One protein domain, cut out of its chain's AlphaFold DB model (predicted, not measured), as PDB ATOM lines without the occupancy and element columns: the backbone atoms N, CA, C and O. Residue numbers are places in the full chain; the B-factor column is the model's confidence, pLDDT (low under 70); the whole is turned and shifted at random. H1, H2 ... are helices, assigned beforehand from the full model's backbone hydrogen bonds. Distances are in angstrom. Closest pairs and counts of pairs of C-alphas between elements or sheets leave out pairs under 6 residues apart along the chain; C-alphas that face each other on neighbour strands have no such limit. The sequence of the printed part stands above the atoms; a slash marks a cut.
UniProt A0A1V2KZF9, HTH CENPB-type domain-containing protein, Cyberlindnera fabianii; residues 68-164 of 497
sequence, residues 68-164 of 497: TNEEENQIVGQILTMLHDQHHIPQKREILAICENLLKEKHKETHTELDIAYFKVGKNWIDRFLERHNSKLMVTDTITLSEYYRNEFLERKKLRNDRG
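AT A GLANCE: This is residues 68 to 164 of the 497 residues of the protein "HTH CENPB-type domain-containing protein" of Cyberlindnera fabianii (UniProt A0A1V2KZF9). What shape do these atoms make? The longest helix, H5, sticks out as an arm with residues 151 to 164 from a body in which H1 crosses H2 and H4 lies near the beginning of H2. Past the far end of H2, where residues 108 to 115 stand free, the printed part folds back through the short H3 to H4. What is it made of? The 97 printed residues include five named helices, in the order H1, H2, H3, H4, H5, and no named strand; the class is all helix. How is it spread? It is loose, with a radius of gyration of the C-alphas of 15.7 A, and elongated, spanning 52 by 33 by 23 A.

HOW THE PARTS SIT: What does the longest helix touch? H5, residues 145 to 164, touches H4, residues 125 to 132, with residues 145 to 146 alone; the closest C-alphas, of Leu 130 and Ser 146, are 5.3 A apart. Their lines stand at a steep tilt of 56 degrees, opposite ways. Which helix is the hub? H2, residues 92 to 110, touches three others. It touches H1, residues 69 to 85, at a steep tilt of 46 degrees, opposite ways, the closest C-alphas being those of Ile 75 and Ile 98 at 6.7 A. With 3 pairs of C-alphas within 8 A each, H2 only just touches H4, about perpendicular at 79 degrees and closest at Lys 92 and Ile 126, 7.4 A, and H3, residues 116 to 119, closest at Glu 100 and Phe 119, 5.8 A. Which stay apart? H5 is apart from H1, H2 and H3, while H1 and H4 are near each other. Are the helix backbones bonded? Each O i to N i+4 pair is within hydrogen-bond range in H1, H4 and H5, and 14 of 15 are in H2; H3 is too short for such a pair.

IN THESE COORDINATES: Where does H5 run? It goes from C-alpha 145 at (10.649, -35.233, -15.046) to C-alpha 164 at (31.231, -27.372, -34.160), 29.2 A. How long are the others? H2 measures 27.5 A from first to last C-alpha, H1 23.8 A, H4 10.3 A and H3 5.8 A. H1 begins at C-alpha 69, (2.477, -52.087, -12.078).

THE WHOLE: How large is it? The two C-alphas farthest apart, of His 111 and Gly 164, are 52.9 A from each other. Which links are long? H4 to H5 is a long link of 12 residues, 133 to 144; the printed part has no cut. Is confidence low anywhere? No printed residue is under 70, and the mean pLDDT of the printed part is 92.9.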
ATOM      1  N   THR A  68       6.140 -55.268 -12.594       93.25
ATOM      2  CA  THR A  68       4.688 -55.200 -12.413       93.25
ATOM      3  C   THR A  68       4.249 -53.750 -12.202       93.25
ATOM      4  O   THR A  68       5.073 -52.879 -11.918       93.25
ATOM      5  N   ASN A  69       2.949 -53.457 -12.314       91.56
ATOM      6  CA  ASN A  69       2.477 -52.087 -12.078       91.56
ATOM      7  C   ASN A  69       2.734 -51.626 -10.634       91.56
ATOM      8  O   ASN A  69       2.982 -50.444 -10.406       91.56
ATOM      9  N   GLU A  70       2.684 -52.555  -9.678       93.38
ATOM     10  CA  GLU A  70       2.972 -52.277  -8.271       93.38
ATOM     11  C   GLU A  70       4.447 -51.923  -8.070       93.38
ATOM     12  O   GLU A  70       4.765 -50.896  -7.479       93.38
ATOM     13  N   GLU A  71       5.348 -52.701  -8.666       95.31
ATOM     14  CA  GLU A  71       6.787 -52.418  -8.663       95.31
ATOM     15  C   GLU A  71       7.100 -51.072  -9.339       95.31
ATOM     16  O   GLU A  71       7.888 -50.283  -8.821       95.31
ATOM     17  N   GLU A  72       6.447 -50.749 -10.462       96.06
ATOM     18  CA  GLU A  72       6.586 -49.424 -11.079       96.06
ATOM     19  C   GLU A  72       6.109 -48.297 -10.149       96.06
ATOM     20  O   GLU A  72       6.754 -47.251 -10.096       96.06
ATOM     21  N   ASN A  73       5.024 -48.494  -9.392       95.94
ATOM     22  CA  ASN A  73       4.562 -47.509  -8.409       95.94
ATOM     23  C   ASN A  73       5.540 -47.362  -7.233       95.94
ATOM     24  O   ASN A  73       5.731 -46.241  -6.764       95.94
ATOM     25  N   GLN A  74       6.198 -48.439  -6.795       97.44
ATOM     26  CA  GLN A  74       7.263 -48.361  -5.786       97.44
ATOM     27  C   GLN A  74       8.448 -47.531  -6.292       97.44
ATOM     28  O   GLN A  74       8.943 -46.660  -5.578       97.44
ATOM     29  N   ILE A  75       8.853 -47.728  -7.554       97.81
ATOM     30  CA  ILE A  75       9.892 -46.912  -8.199       97.81
ATOM     31  C   ILE A  75       9.457 -45.439  -8.253       97.81
ATOM     32  O   ILE A  75      10.246 -44.557  -7.920       97.81
ATOM     33  N   VAL A  76       8.202 -45.156  -8.631       98.00
ATOM     34  CA  VAL A  76       7.647 -43.788  -8.617       98.00
ATOM     35  C   VAL A  76       7.705 -43.185  -7.213       98.00
ATOM     36  O   VAL A  76       8.139 -42.045  -7.077       98.00
ATOM     37  N   GLY A  77       7.322 -43.939  -6.179       97.50
ATOM     38  CA  GLY A  77       7.374 -43.492  -4.787       97.50
ATOM     39  C   GLY A  77       8.783 -43.088  -4.358       97.50
ATOM     40  O   GLY A  77       8.969 -41.984  -3.857       97.50
ATOM     41  N   GLN A  78       9.789 -43.917  -4.650       97.81
ATOM     42  CA  GLN A  78      11.184 -43.591  -4.333       97.81
ATOM     43  C   GLN A  78      11.687 -42.351  -5.089       97.81
ATOM     44  O   GLN A  78      12.384 -41.519  -4.513       97.81
ATOM     45  N   ILE A  79      11.312 -42.188  -6.362       97.88
ATOM     46  CA  ILE A  79      11.657 -40.985  -7.138       97.88
ATOM     47  C   ILE A  79      11.012 -39.737  -6.520       97.88
ATOM     48  O   ILE A  79      11.662 -38.697  -6.439       97.88
ATOM     49  N   LEU A  80       9.759 -39.831  -6.070       97.19
ATOM     50  CA  LEU A  80       9.067 -38.727  -5.404       97.19
ATOM     51  C   LEU A  80       9.722 -38.360  -4.071       97.19
ATOM     52  O   LEU A  80       9.914 -37.176  -3.819       97.19
ATOM     53  N   THR A  81      10.143 -39.339  -3.270       97.06
ATOM     54  CA  THR A  81      10.947 -39.107  -2.057       97.06
ATOM     55  C   THR A  81      12.224 -38.322  -2.383       97.06
ATOM     56  O   THR A  81      12.535 -37.346  -1.708       97.06
ATOM     57  N   MET A  82      12.941 -38.664  -3.461       97.00
ATOM     58  CA  MET A  82      14.127 -37.895  -3.878       97.00
ATOM     59  C   MET A  82      13.777 -36.461  -4.307       97.00
ATOM     60  O   MET A  82      14.478 -35.516  -3.948       97.00
ATOM     61  N   LEU A  83      12.683 -36.284  -5.050       96.25
ATOM     62  CA  LEU A  83      12.252 -34.969  -5.526       96.25
ATOM     63  C   LEU A  83      11.787 -34.053  -4.385       96.25
ATOM     64  O   LEU A  83      12.157 -32.881  -4.360       96.25
ATOM     65  N   HIS A  84      10.985 -34.573  -3.456       95.19
ATOM     66  CA  HIS A  84      10.363 -33.779  -2.398       95.19
ATOM     67  C   HIS A  84      11.255 -33.624  -1.168       95.19
ATOM     68  O   HIS A  84      11.414 -32.503  -0.695       95.19
ATOM     69  N   ASP A  85      11.870 -34.705  -0.685       95.19
ATOM     70  CA  ASP A  85      12.586 -34.679   0.597       95.19
ATOM     71  C   ASP A  85      14.027 -34.191   0.433       95.19
ATOM     72  O   ASP A  85      14.571 -33.520   1.307       95.19
ATOM     73  N   GLN A  86      14.665 -34.520  -0.695       93.88
ATOM     74  CA  GLN A  86      16.056 -34.136  -0.964       93.88
ATOM     75  C   GLN A  86      16.160 -32.875  -1.827       93.88
ATOM     76  O   GLN A  86      17.267 -32.384  -2.046       93.88
ATOM     77  N   HIS A  87      15.028 -32.373  -2.345       94.00
ATOM     78  CA  HIS A  87      14.975 -31.301  -3.346       94.00
ATOM     79  C   HIS A  87      15.942 -31.538  -4.520       94.00
ATOM     80  O   HIS A  87      16.516 -30.605  -5.086       94.00
ATOM     81  N   HIS A  88      16.148 -32.809  -4.870       95.00
ATOM     82  CA  HIS A  88      17.150 -33.245  -5.832       95.00
ATOM     83  C   HIS A  88      16.460 -33.878  -7.031       95.00
ATOM     84  O   HIS A  88      15.632 -34.776  -6.887       95.00
ATOM     85  N   ILE A  89      16.816 -33.426  -8.234       96.94
ATOM     86  CA  ILE A  89      16.314 -34.037  -9.464       96.94
ATOM     87  C   ILE A  89      17.163 -35.282  -9.729       96.94
ATOM     88  O   ILE A  89      18.331 -35.138 -10.116       96.94
ATOM     89  N   PRO A  90      16.607 -36.499  -9.562       97.19
ATOM     90  CA  PRO A  90      17.388 -37.711  -9.717       97.19
ATOM     91  C   PRO A  90      17.936 -37.783 -11.135       97.19
ATOM     92  O   PRO A  90      17.290 -37.351 -12.088       97.19
ATOM     93  N   GLN A  91      19.127 -38.338 -11.306       96.81
ATOM     94  CA  GLN A  91      19.700 -38.637 -12.612       96.81
ATOM     95  C   GLN A  91      19.179 -39.980 -13.135       96.81
ATOM     96  O   GLN A  91      18.861 -40.887 -12.369       96.81
ATOM     97  N   LYS A  92      19.201 -40.180 -14.463       95.94
ATOM     98  CA  LYS A  92      18.789 -41.459 -15.079       95.94
ATOM     99  C   LYS A  92      19.543 -42.664 -14.501       95.94
ATOM    100  O   LYS A  92      18.985 -43.751 -14.407       95.94
ATOM    101  N   ARG A  93      20.803 -42.470 -14.097       96.25
ATOM    102  CA  ARG A  93      21.619 -43.498 -13.437       96.25
ATOM    103  C   ARG A  93      21.080 -43.876 -12.054       96.25
ATOM    104  O   ARG A  93      21.131 -45.046 -11.701       96.25
ATOM    105  N   GLU A  94      20.574 -42.913 -11.293       97.12
ATOM    106  CA  GLU A  94      20.002 -43.145  -9.961       97.12
ATOM    107  C   GLU A  94      18.663 -43.877 -10.081       97.12
ATOM    108  O   GLU A  94      18.446 -44.874  -9.401       97.12
ATOM    109  N   ILE A  95      17.830 -43.481 -11.050       97.12
ATOM    110  CA  ILE A  95      16.589 -44.195 -11.382       97.12
ATOM    111  C   ILE A  95      16.885 -45.652 -11.773       97.12
ATOM    112  O   ILE A  95      16.191 -46.565 -11.331       97.12
ATOM    113  N   LEU A  96      17.937 -45.898 -12.564       96.12
ATOM    114  CA  LEU A  96      18.376 -47.265 -12.871       96.12
ATOM    115  C   LEU A  96      18.813 -48.031 -11.628       96.12
ATOM    116  O   LEU A  96      18.449 -49.194 -11.500       96.12
ATOM    117  N   ALA A  97      19.555 -47.396 -10.721       96.12
ATOM    118  CA  ALA A  97      19.990 -48.037  -9.487       96.12
ATOM    119  C   ALA A  97      18.792 -48.460  -8.620       96.12
ATOM    120  O   ALA A  97      18.784 -49.580  -8.117       96.12
ATOM    121  N   ILE A  98      17.752 -47.622  -8.524       97.31
ATOM    122  CA  ILE A  98      16.482 -47.968  -7.862       97.31
ATOM    123  C   ILE A  98      15.863 -49.214  -8.509       97.31
ATOM    124  O   ILE A  98      15.538 -50.182  -7.824       97.31
ATOM    125  N   CYS A  99      15.760 -49.225  -9.840       96.81
ATOM    126  CA  CYS A  99      15.191 -50.351 -10.580       96.81
ATOM    127  C   CYS A  99      16.000 -51.647 -10.384       96.81
ATOM    128  O   CYS A  99      15.432 -52.722 -10.214       96.81
ATOM    129  N   GLU A 100      17.331 -51.561 -10.423       94.94
ATOM    130  CA  GLU A 100      18.232 -52.699 -10.227       94.94
ATOM    131  C   GLU A 100      18.173 -53.234  -8.794       94.94
ATOM    132  O   GLU A 100      18.215 -54.449  -8.601       94.94
ATOM    133  N   ASN A 101      18.052 -52.359  -7.795       95.81
ATOM    134  CA  ASN A 101      17.893 -52.758  -6.399       95.81
ATOM    135  C   ASN A 101      16.567 -53.481  -6.174       95.81
ATOM    136  O   ASN A 101      16.572 -54.556  -5.578       95.81
ATOM    137  N   LEU A 102      15.472 -52.976  -6.746       95.81
ATOM    138  CA  LEU A 102      14.169 -53.633  -6.655       95.81
ATOM    139  C   LEU A 102      14.182 -55.027  -7.302       95.81
ATOM    140  O   LEU A 102      13.652 -55.986  -6.745       95.81
ATOM    141  N   LEU A 103      14.853 -55.175  -8.453       94.25
ATOM    142  CA  LEU A 103      15.054 -56.495  -9.056       94.25
ATOM    143  C   LEU A 103      15.863 -57.408  -8.128       94.25
ATOM    144  O   LEU A 103      15.480 -58.556  -7.921       94.25
ATOM    145  N   LYS A 104      16.958 -56.921  -7.532       93.44
ATOM    146  CA  LYS A 104      17.759 -57.711  -6.580       93.44
ATOM    147  C   LYS A 104      16.933 -58.183  -5.386       93.44
ATOM    148  O   LYS A 104      17.072 -59.337  -5.001       93.44
ATOM    149  N   GLU A 105      16.089 -57.328  -4.817       93.81
ATOM    150  CA  GLU A 105      15.220 -57.675  -3.684       93.81
ATOM    151  C   GLU A 105      14.228 -58.779  -4.048       93.81
ATOM    152  O   GLU A 105      14.221 -59.824  -3.399       93.81
ATOM    153  N   LYS A 106      13.515 -58.630  -5.166       91.00
ATOM    154  CA  LYS A 106      12.604 -59.657  -5.692       91.00
ATOM    155  C   LYS A 106      13.282 -61.018  -5.890       91.00
ATOM    156  O   LYS A 106      12.691 -62.074  -5.659       91.00
ATOM    157  N   HIS A 107      14.538 -61.014  -6.329       88.19
ATOM    158  CA  HIS A 107      15.288 -62.251  -6.540       88.19
ATOM    159  C   HIS A 107      15.784 -62.904  -5.259       88.19
ATOM    160  O   HIS A 107      15.837 -64.134  -5.213       88.19
ATOM    161  N   LYS A 108      16.092 -62.121  -4.219       89.62
ATOM    162  CA  LYS A 108      16.435 -62.678  -2.904       89.62
ATOM    163  C   LYS A 108      15.306 -63.554  -2.363       89.62
ATOM    164  O   LYS A 108      15.588 -64.597  -1.791       89.62
ATOM    165  N   GLU A 109      14.054 -63.179  -2.614       86.31
ATOM    166  CA  GLU A 109      12.878 -63.940  -2.174       86.31
ATOM    167  C   GLU A 109      12.665 -65.239  -2.964       86.31
ATOM    168  O   GLU A 109      12.148 -66.217  -2.432       86.31
ATOM    169  N   THR A 110      13.079 -65.279  -4.234       86.19
ATOM    170  CA  THR A 110      12.799 -66.418  -5.131       86.19
ATOM    171  C   THR A 110      13.906 -67.489  -5.111       86.19
ATOM    172  O   THR A 110      13.790 -68.501  -5.799       86.19
ATOM    173  N   HIS A 111      14.996 -67.291  -4.352       78.88
ATOM    174  CA  HIS A 111      16.120 -68.239  -4.202       78.88
ATOM    175  C   HIS A 111      16.661 -68.839  -5.519       78.88
ATOM    176  O   HIS A 111      17.181 -69.952  -5.542       78.88
ATOM    177  N   THR A 112      16.540 -68.119  -6.636       82.94
ATOM    178  CA  THR A 112      16.999 -68.599  -7.943       82.94
ATOM    179  C   THR A 112      18.295 -67.886  -8.302       82.94
ATOM    180  O   THR A 112      18.318 -66.661  -8.425       82.94
ATOM    181  N   GLU A 113      19.368 -68.653  -8.464       83.50
ATOM    182  CA  GLU A 113      20.663 -68.154  -8.919       83.50
ATOM    183  C   GLU A 113      20.526 -67.717 -10.388       83.50
ATOM    184  O   GLU A 113      20.400 -68.538 -11.295       83.50
ATOM    185  N   LEU A 114      20.431 -66.407 -10.620       79.94
ATOM    186  CA  LEU A 114      20.248 -65.836 -11.954       79.94
ATOM    187  C   LEU A 114      21.459 -65.010 -12.367       79.94
ATOM    188  O   LEU A 114      22.077 -64.312 -11.563       79.94
ATOM    189  N   ASP A 115      21.747 -65.073 -13.665       85.19
ATOM    190  CA  ASP A 115      22.806 -64.320 -14.325       85.19
ATOM    191  C   ASP A 115      22.649 -62.804 -14.086       85.19
ATOM    192  O   ASP A 115      21.546 -62.250 -14.116       85.19
ATOM    193  N   ILE A 116      23.780 -62.112 -13.920       83.00
ATOM    194  CA  ILE A 116      23.898 -60.655 -13.759       83.00
ATOM    195  C   ILE A 116      23.146 -59.913 -14.879       83.00
ATOM    196  O   ILE A 116      22.617 -58.814 -14.679       83.00
ATOM    197  N   ALA A 117      23.064 -60.515 -16.069       84.06
ATOM    198  CA  ALA A 117      22.303 -59.986 -17.196       84.06
ATOM    199  C   ALA A 117      20.808 -59.784 -16.884       84.06
ATOM    200  O   ALA A 117      20.213 -58.830 -17.394       84.06
ATOM    201  N   TYR A 118      20.213 -60.608 -16.014       85.94
ATOM    202  CA  TYR A 118      18.799 -60.516 -15.652       85.94
ATOM    203  C   TYR A 118      18.471 -59.191 -14.957       85.94
ATOM    204  O   TYR A 118      17.412 -58.607 -15.192       85.94
ATOM    205  N   PHE A 119      19.396 -58.632 -14.175       88.44
ATOM    206  CA  PHE A 119      19.160 -57.381 -13.449       88.44
ATOM    207  C   PHE A 119      19.195 -56.141 -14.358       88.44
ATOM    208  O   PHE A 119      18.595 -55.120 -14.033       88.44
ATOM    209  N   LYS A 120      19.771 -56.222 -15.567       92.00
ATOM    210  CA  LYS A 120      19.939 -55.053 -16.450       92.00
ATOM    211  C   LYS A 120      18.637 -54.579 -17.079       92.00
ATOM    212  O   LYS A 120      17.980 -55.301 -17.831       92.00
ATOM    213  N   VAL A 121      18.239 -53.351 -16.781       94.00
ATOM    214  CA  VAL A 121      17.055 -52.724 -17.379       94.00
ATOM    215  C   VAL A 121      17.378 -52.268 -18.810       94.00
ATOM    216  O   VAL A 121      18.480 -51.804 -19.097       94.00
ATOM    217  N   GLY A 122      16.436 -52.435 -19.742       92.69
ATOM    218  CA  GLY A 122      16.655 -52.071 -21.145       92.69
ATOM    219  C   GLY A 122      16.918 -50.570 -21.330       92.69
ATOM    220  O   GLY A 122      16.306 -49.743 -20.659       92.69
ATOM    221  N   LYS A 123      17.772 -50.202 -22.296       90.12
ATOM    222  CA  LYS A 123      18.214 -48.809 -22.533       90.12
ATOM    223  C   LYS A 123      17.065 -47.796 -22.660       90.12
ATOM    224  O   LYS A 123      17.144 -46.712 -22.098       90.12
ATOM    225  N   ASN A 124      15.999 -48.163 -23.372       93.31
ATOM    226  CA  ASN A 124      14.845 -47.286 -23.619       93.31
ATOM    227  C   ASN A 124      13.740 -47.435 -22.563       93.31
ATOM    228  O   ASN A 124      12.669 -46.846 -22.699       93.31
ATOM    229  N   TRP A 125      13.943 -48.281 -21.551       95.06
ATOM    230  CA  TRP A 125      12.912 -48.543 -20.557       95.06
ATOM    231  C   TRP A 125      12.644 -47.302 -19.706       95.06
ATOM    232  O   TRP A 125      11.478 -46.984 -19.515       95.06
ATOM    233  N   ILE A 126      13.689 -46.570 -19.289       96.06
ATOM    234  CA  ILE A 126      13.552 -45.345 -18.480       96.06
ATOM    235  C   ILE A 126      12.738 -44.299 -19.229       96.06
ATOM    236  O   ILE A 126      11.787 -43.765 -18.677       96.06
ATOM    237  N   ASP A 127      13.084 -44.026 -20.489       94.81
ATOM    238  CA  ASP A 127      12.387 -43.007 -21.279       94.81
ATOM    239  C   ASP A 127      10.895 -43.347 -21.378       94.81
ATOM    240  O   ASP A 127      10.042 -42.521 -21.064       94.81
ATOM    241  N   ARG A 128      10.574 -44.615 -21.675       93.50
ATOM    242  CA  ARG A 128       9.185 -45.085 -21.693       93.50
ATOM    243  C   ARG A 128       8.536 -45.040 -20.311       93.50
ATOM    244  O   ARG A 128       7.349 -44.771 -20.229       93.50
ATOM    245  N   PHE A 129       9.250 -45.379 -19.242       95.50
ATOM    246  CA  PHE A 129       8.738 -45.344 -17.870       95.50
ATOM    247  C   PHE A 129       8.357 -43.913 -17.469       95.50
ATOM    248  O   PHE A 129       7.232 -43.681 -17.033       95.50
ATOM    249  N   LEU A 130       9.239 -42.946 -17.726       95.56
ATOM    250  CA  LEU A 130       8.995 -41.531 -17.456       95.56
ATOM    251  C   LEU A 130       7.811 -40.991 -18.266       95.56
ATOM    252  O   LEU A 130       6.979 -40.272 -17.724       95.56
ATOM    253  N   GLU A 131       7.682 -41.385 -19.536       90.50
ATOM    254  CA  GLU A 131       6.510 -41.046 -20.355       90.50
ATOM    255  C   GLU A 131       5.211 -41.650 -19.793       90.50
ATOM    256  O   GLU A 131       4.165 -41.000 -19.804       90.50
ATOM    257  N   ARG A 132       5.252 -42.893 -19.289       90.56
ATOM    258  CA  ARG A 132       4.072 -43.557 -18.708       90.56
ATOM    259  C   ARG A 132       3.608 -42.899 -17.410       90.56
ATOM    260  O   ARG A 132       2.402 -42.864 -17.180       90.56
ATOM    261  N   HIS A 133       4.535 -42.391 -16.598       94.06
ATOM    262  CA  HIS A 133       4.268 -41.811 -15.273       94.06
ATOM    263  C   HIS A 133       4.406 -40.283 -15.244       94.06
ATOM    264  O   HIS A 133       4.601 -39.691 -14.185       94.06
ATOM    265  N   ASN A 134       4.264 -39.636 -16.404       92.94
ATOM    266  CA  ASN A 134       4.523 -38.208 -16.585       92.94
ATOM    267  C   ASN A 134       3.709 -37.308 -15.642       92.94
ATOM    268  O   ASN A 134       4.223 -36.331 -15.114       92.94
ATOM    269  N   SER A 135       2.446 -37.666 -15.400       91.12
ATOM    270  CA  SER A 135       1.541 -36.903 -14.533       91.12
ATOM    271  C   SER A 135       1.833 -37.059 -13.041       91.12
ATOM    272  O   SER A 135       1.329 -36.275 -12.249       91.12
ATOM    273  N   LYS A 136       2.585 -38.093 -12.645       95.19
ATOM    274  CA  LYS A 136       2.961 -38.336 -11.246       95.19
ATOM    275  C   LYS A 136       4.328 -37.740 -10.932       95.19
ATOM    276  O   LYS A 136       4.542 -37.253  -9.835       95.19
ATOM    277  N   LEU A 137       5.251 -37.795 -11.889       96.19
ATOM    278  CA  LEU A 137       6.644 -37.389 -11.718       96.19
ATOM    279  C   LEU A 137       6.839 -35.926 -12.126       96.19
ATOM    280  O   LEU A 137       7.458 -35.635 -13.152       96.19
ATOM    281  N   MET A 138       6.282 -35.012 -11.335       95.25
ATOM    282  CA  MET A 138       6.412 -33.569 -11.547       95.25
ATOM    283  C   MET A 138       7.644 -33.030 -10.813       95.25
ATOM    284  O   MET A 138       7.837 -33.308  -9.635       95.25
ATOM    285  N   VAL A 139       8.501 -32.294 -11.524       93.81
ATOM    286  CA  VAL A 139       9.676 -31.616 -10.942       93.81
ATOM    287  C   VAL A 139       9.275 -30.242 -10.416       93.81
ATOM    288  O   VAL A 139       9.739 -29.800  -9.372       93.81
ATOM    289  N   THR A 140       8.402 -29.569 -11.157       92.88
ATOM    290  CA  THR A 140       7.720 -28.336 -10.757       92.88
ATOM    291  C   THR A 140       6.246 -28.468 -11.122       92.88
ATOM    292  O   THR A 140       5.886 -29.384 -11.861       92.88
ATOM    293  N   ASP A 141       5.410 -27.518 -10.704       92.50
ATOM    294  CA  ASP A 141       3.973 -27.493 -11.033       92.50
ATOM    295  C   ASP A 141       3.683 -27.497 -12.544       92.50
ATOM    296  O   ASP A 141       2.567 -27.780 -12.975       92.50
ATOM    297  N   THR A 142       4.689 -27.175 -13.364       92.88
ATOM    298  CA  THR A 142       4.551 -27.051 -14.821       92.88
ATOM    299  C   THR A 142       5.456 -27.981 -15.616       92.88
ATOM    300  O   THR A 142       5.139 -28.262 -16.767       92.88
ATOM    301  N   ILE A 143       6.559 -28.464 -15.034       94.38
ATOM    302  CA  ILE A 143       7.567 -29.267 -15.738       94.38
ATOM    303  C   ILE A 143       7.614 -30.659 -15.137       94.38
ATOM    304  O   ILE A 143       7.897 -30.842 -13.948       94.38
ATOM    305  N   THR A 144       7.412 -31.657 -15.985       96.44
ATOM    306  CA  THR A 144       7.557 -33.054 -15.586       96.44
ATOM    307  C   THR A 144       9.003 -33.533 -15.681       96.44
ATOM    308  O   THR A 144       9.845 -32.964 -16.379       96.44
ATOM    309  N   LEU A 145       9.313 -34.643 -15.015       95.62
ATOM    310  CA  LEU A 145      10.649 -35.233 -15.046       95.62
ATOM    311  C   LEU A 145      11.046 -35.694 -16.459       95.62
ATOM    312  O   LEU A 145      12.213 -35.598 -16.842       95.62
ATOM    313  N   SER A 146      10.085 -36.160 -17.266       95.69
ATOM    314  CA  SER A 146      10.354 -36.549 -18.656       95.69
ATOM    315  C   SER A 146      10.713 -35.337 -19.529       95.69
ATOM    316  O   SER A 146      11.671 -35.395 -20.307       95.69
ATOM    317  N   GLU A 147      10.001 -34.222 -19.353       95.06
ATOM    318  CA  GLU A 147      10.253 -32.958 -20.045       95.06
ATOM    319  C   GLU A 147      11.583 -32.351 -19.626       95.06
ATOM    320  O   GLU A 147      12.356 -31.933 -20.488       95.06
ATOM    321  N   TYR A 148      11.897 -32.390 -18.328       96.31
ATOM    322  CA  TYR A 148      13.184 -31.953 -17.801       96.31
ATOM    323  C   TYR A 148      14.343 -32.635 -18.538       96.31
ATOM    324  O   TYR A 148      15.179 -31.955 -19.129       96.31
ATOM    325  N   TYR A 149      14.363 -33.971 -18.616       96.12
ATOM    326  CA  TYR A 149      15.438 -34.675 -19.326       96.12
ATOM    327  C   TYR A 149      15.453 -34.427 -20.831       96.12
ATOM    328  O   TYR A 149      16.513 -34.474 -21.459       96.12
ATOM    329  N   ARG A 150      14.286 -34.201 -21.436       93.00
ATOM    330  CA  ARG A 150      14.202 -33.851 -22.852       93.00
ATOM    331  C   ARG A 150      14.838 -32.487 -23.109       93.00
ATOM    332  O   ARG A 150      15.621 -32.365 -24.052       93.00
ATOM    333  N   ASN A 151      14.534 -31.501 -22.271       94.56
ATOM    334  CA  ASN A 151      15.091 -30.153 -22.347       94.56
ATOM    335  C   ASN A 151      16.600 -30.181 -22.092       94.56
ATOM    336  O   ASN A 151      17.364 -29.674 -22.906       94.56
ATOM    337  N   GLU A 152      17.035 -30.900 -21.060       93.56
ATOM    338  CA  GLU A 152      18.442 -31.106 -20.706       93.56
ATOM    339  C   GLU A 152      19.241 -31.727 -21.870       93.56
ATOM    340  O   GLU A 152      20.320 -31.255 -22.245       93.56
ATOM    341  N   PHE A 153      18.668 -32.728 -22.547       92.81
ATOM    342  CA  PHE A 153      19.269 -33.317 -23.742       92.81
ATOM    343  C   PHE A 153      19.350 -32.330 -24.918       92.81
ATOM    344  O   PHE A 153      20.363 -32.297 -25.628       92.81
ATOM    345  N   LEU A 154      18.294 -31.544 -25.150       93.44
ATOM    346  CA  LEU A 154      18.260 -30.530 -26.206       93.44
ATOM    347  C   LEU A 154      19.292 -29.427 -25.954       93.44
ATOM    348  O   LEU A 154      20.008 -29.052 -26.884       93.44
ATOM    349  N   GLU A 155      19.443 -28.979 -24.710       93.88
ATOM    350  CA  GLU A 155      20.466 -28.013 -24.306       93.88
ATOM    351  C   GLU A 155      21.877 -28.563 -24.523       93.88
ATOM    352  O   GLU A 155      22.698 -27.925 -25.188       93.88
ATOM    353  N   ARG A 156      22.155 -29.800 -24.084       89.81
ATOM    354  CA  ARG A 156      23.443 -30.465 -24.358       89.81
ATOM    355  C   ARG A 156      23.723 -30.607 -25.851       89.81
ATOM    356  O   ARG A 156      24.874 -30.529 -26.285       89.81
ATOM    357  N   LYS A 157      22.695 -30.866 -26.664       91.81
ATOM    358  CA  LYS A 157      22.829 -30.942 -28.125       91.81
ATOM    359  C   LYS A 157      23.151 -29.570 -28.722       91.81
ATOM    360  O   LYS A 157      24.064 -29.496 -29.540       91.81
ATOM    361  N   LYS A 158      22.469 -28.510 -28.281       93.56
ATOM    362  CA  LYS A 158      22.735 -27.128 -28.703       93.56
ATOM    363  C   LYS A 158      24.183 -26.727 -28.407       93.56
ATOM    364  O   LYS A 158      24.899 -26.346 -29.325       93.56
ATOM    365  N   LEU A 159      24.664 -26.982 -27.188       91.38
ATOM    366  CA  LEU A 159      26.050 -26.694 -26.791       91.38
ATOM    367  C   LEU A 159      27.105 -27.431 -27.632       91.38
ATOM    368  O   LEU A 159      28.206 -26.918 -27.830       91.38
ATOM    369  N   ARG A 160      26.808 -28.640 -28.127       90.50
ATOM    370  CA  ARG A 160      27.715 -29.363 -29.037       90.50
ATOM    371  C   ARG A 160      27.729 -28.762 -30.438       90.50
ATOM    372  O   ARG A 160      28.799 -28.679 -31.034       90.50
ATOM    373  N   ASN A 161      26.578 -28.325 -30.938       90.94
ATOM    374  CA  ASN A 161      26.491 -27.668 -32.240       90.94
ATOM    375  C   ASN A 161      27.245 -26.330 -32.241       90.94
ATOM    376  O   ASN A 161      27.974 -26.049 -33.190       90.94
ATOM    377  N   ASP A 162      27.162 -25.569 -31.147       88.12
ATOM    378  CA  ASP A 162      27.868 -24.289 -31.008       88.12
ATOM    379  C   ASP A 162      29.401 -24.466 -31.008       88.12
ATOM    380  O   ASP A 162      30.134 -23.614 -31.506       88.12
ATOM    381  N   ARG A 163      29.909 -25.607 -30.515       84.50
ATOM    382  CA  ARG A 163      31.345 -25.944 -30.588       84.50
ATOM    383  C   ARG A 163      31.794 -26.332 -31.997       84.50
ATOM    384  O   ARG A 163      32.935 -26.059 -32.356       84.50
ATOM    385  N   GLY A 164      30.917 -26.947 -32.792       75.62
ATOM    386  CA  GLY A 164      31.231 -27.372 -34.160       75.62
ATOM    387  C   GLY A 164      31.455 -26.202 -35.119       75.62
ATOM    388  O   GLY A 164      32.357 -26.256 -35.948       75.62
TER     389      GLY A 164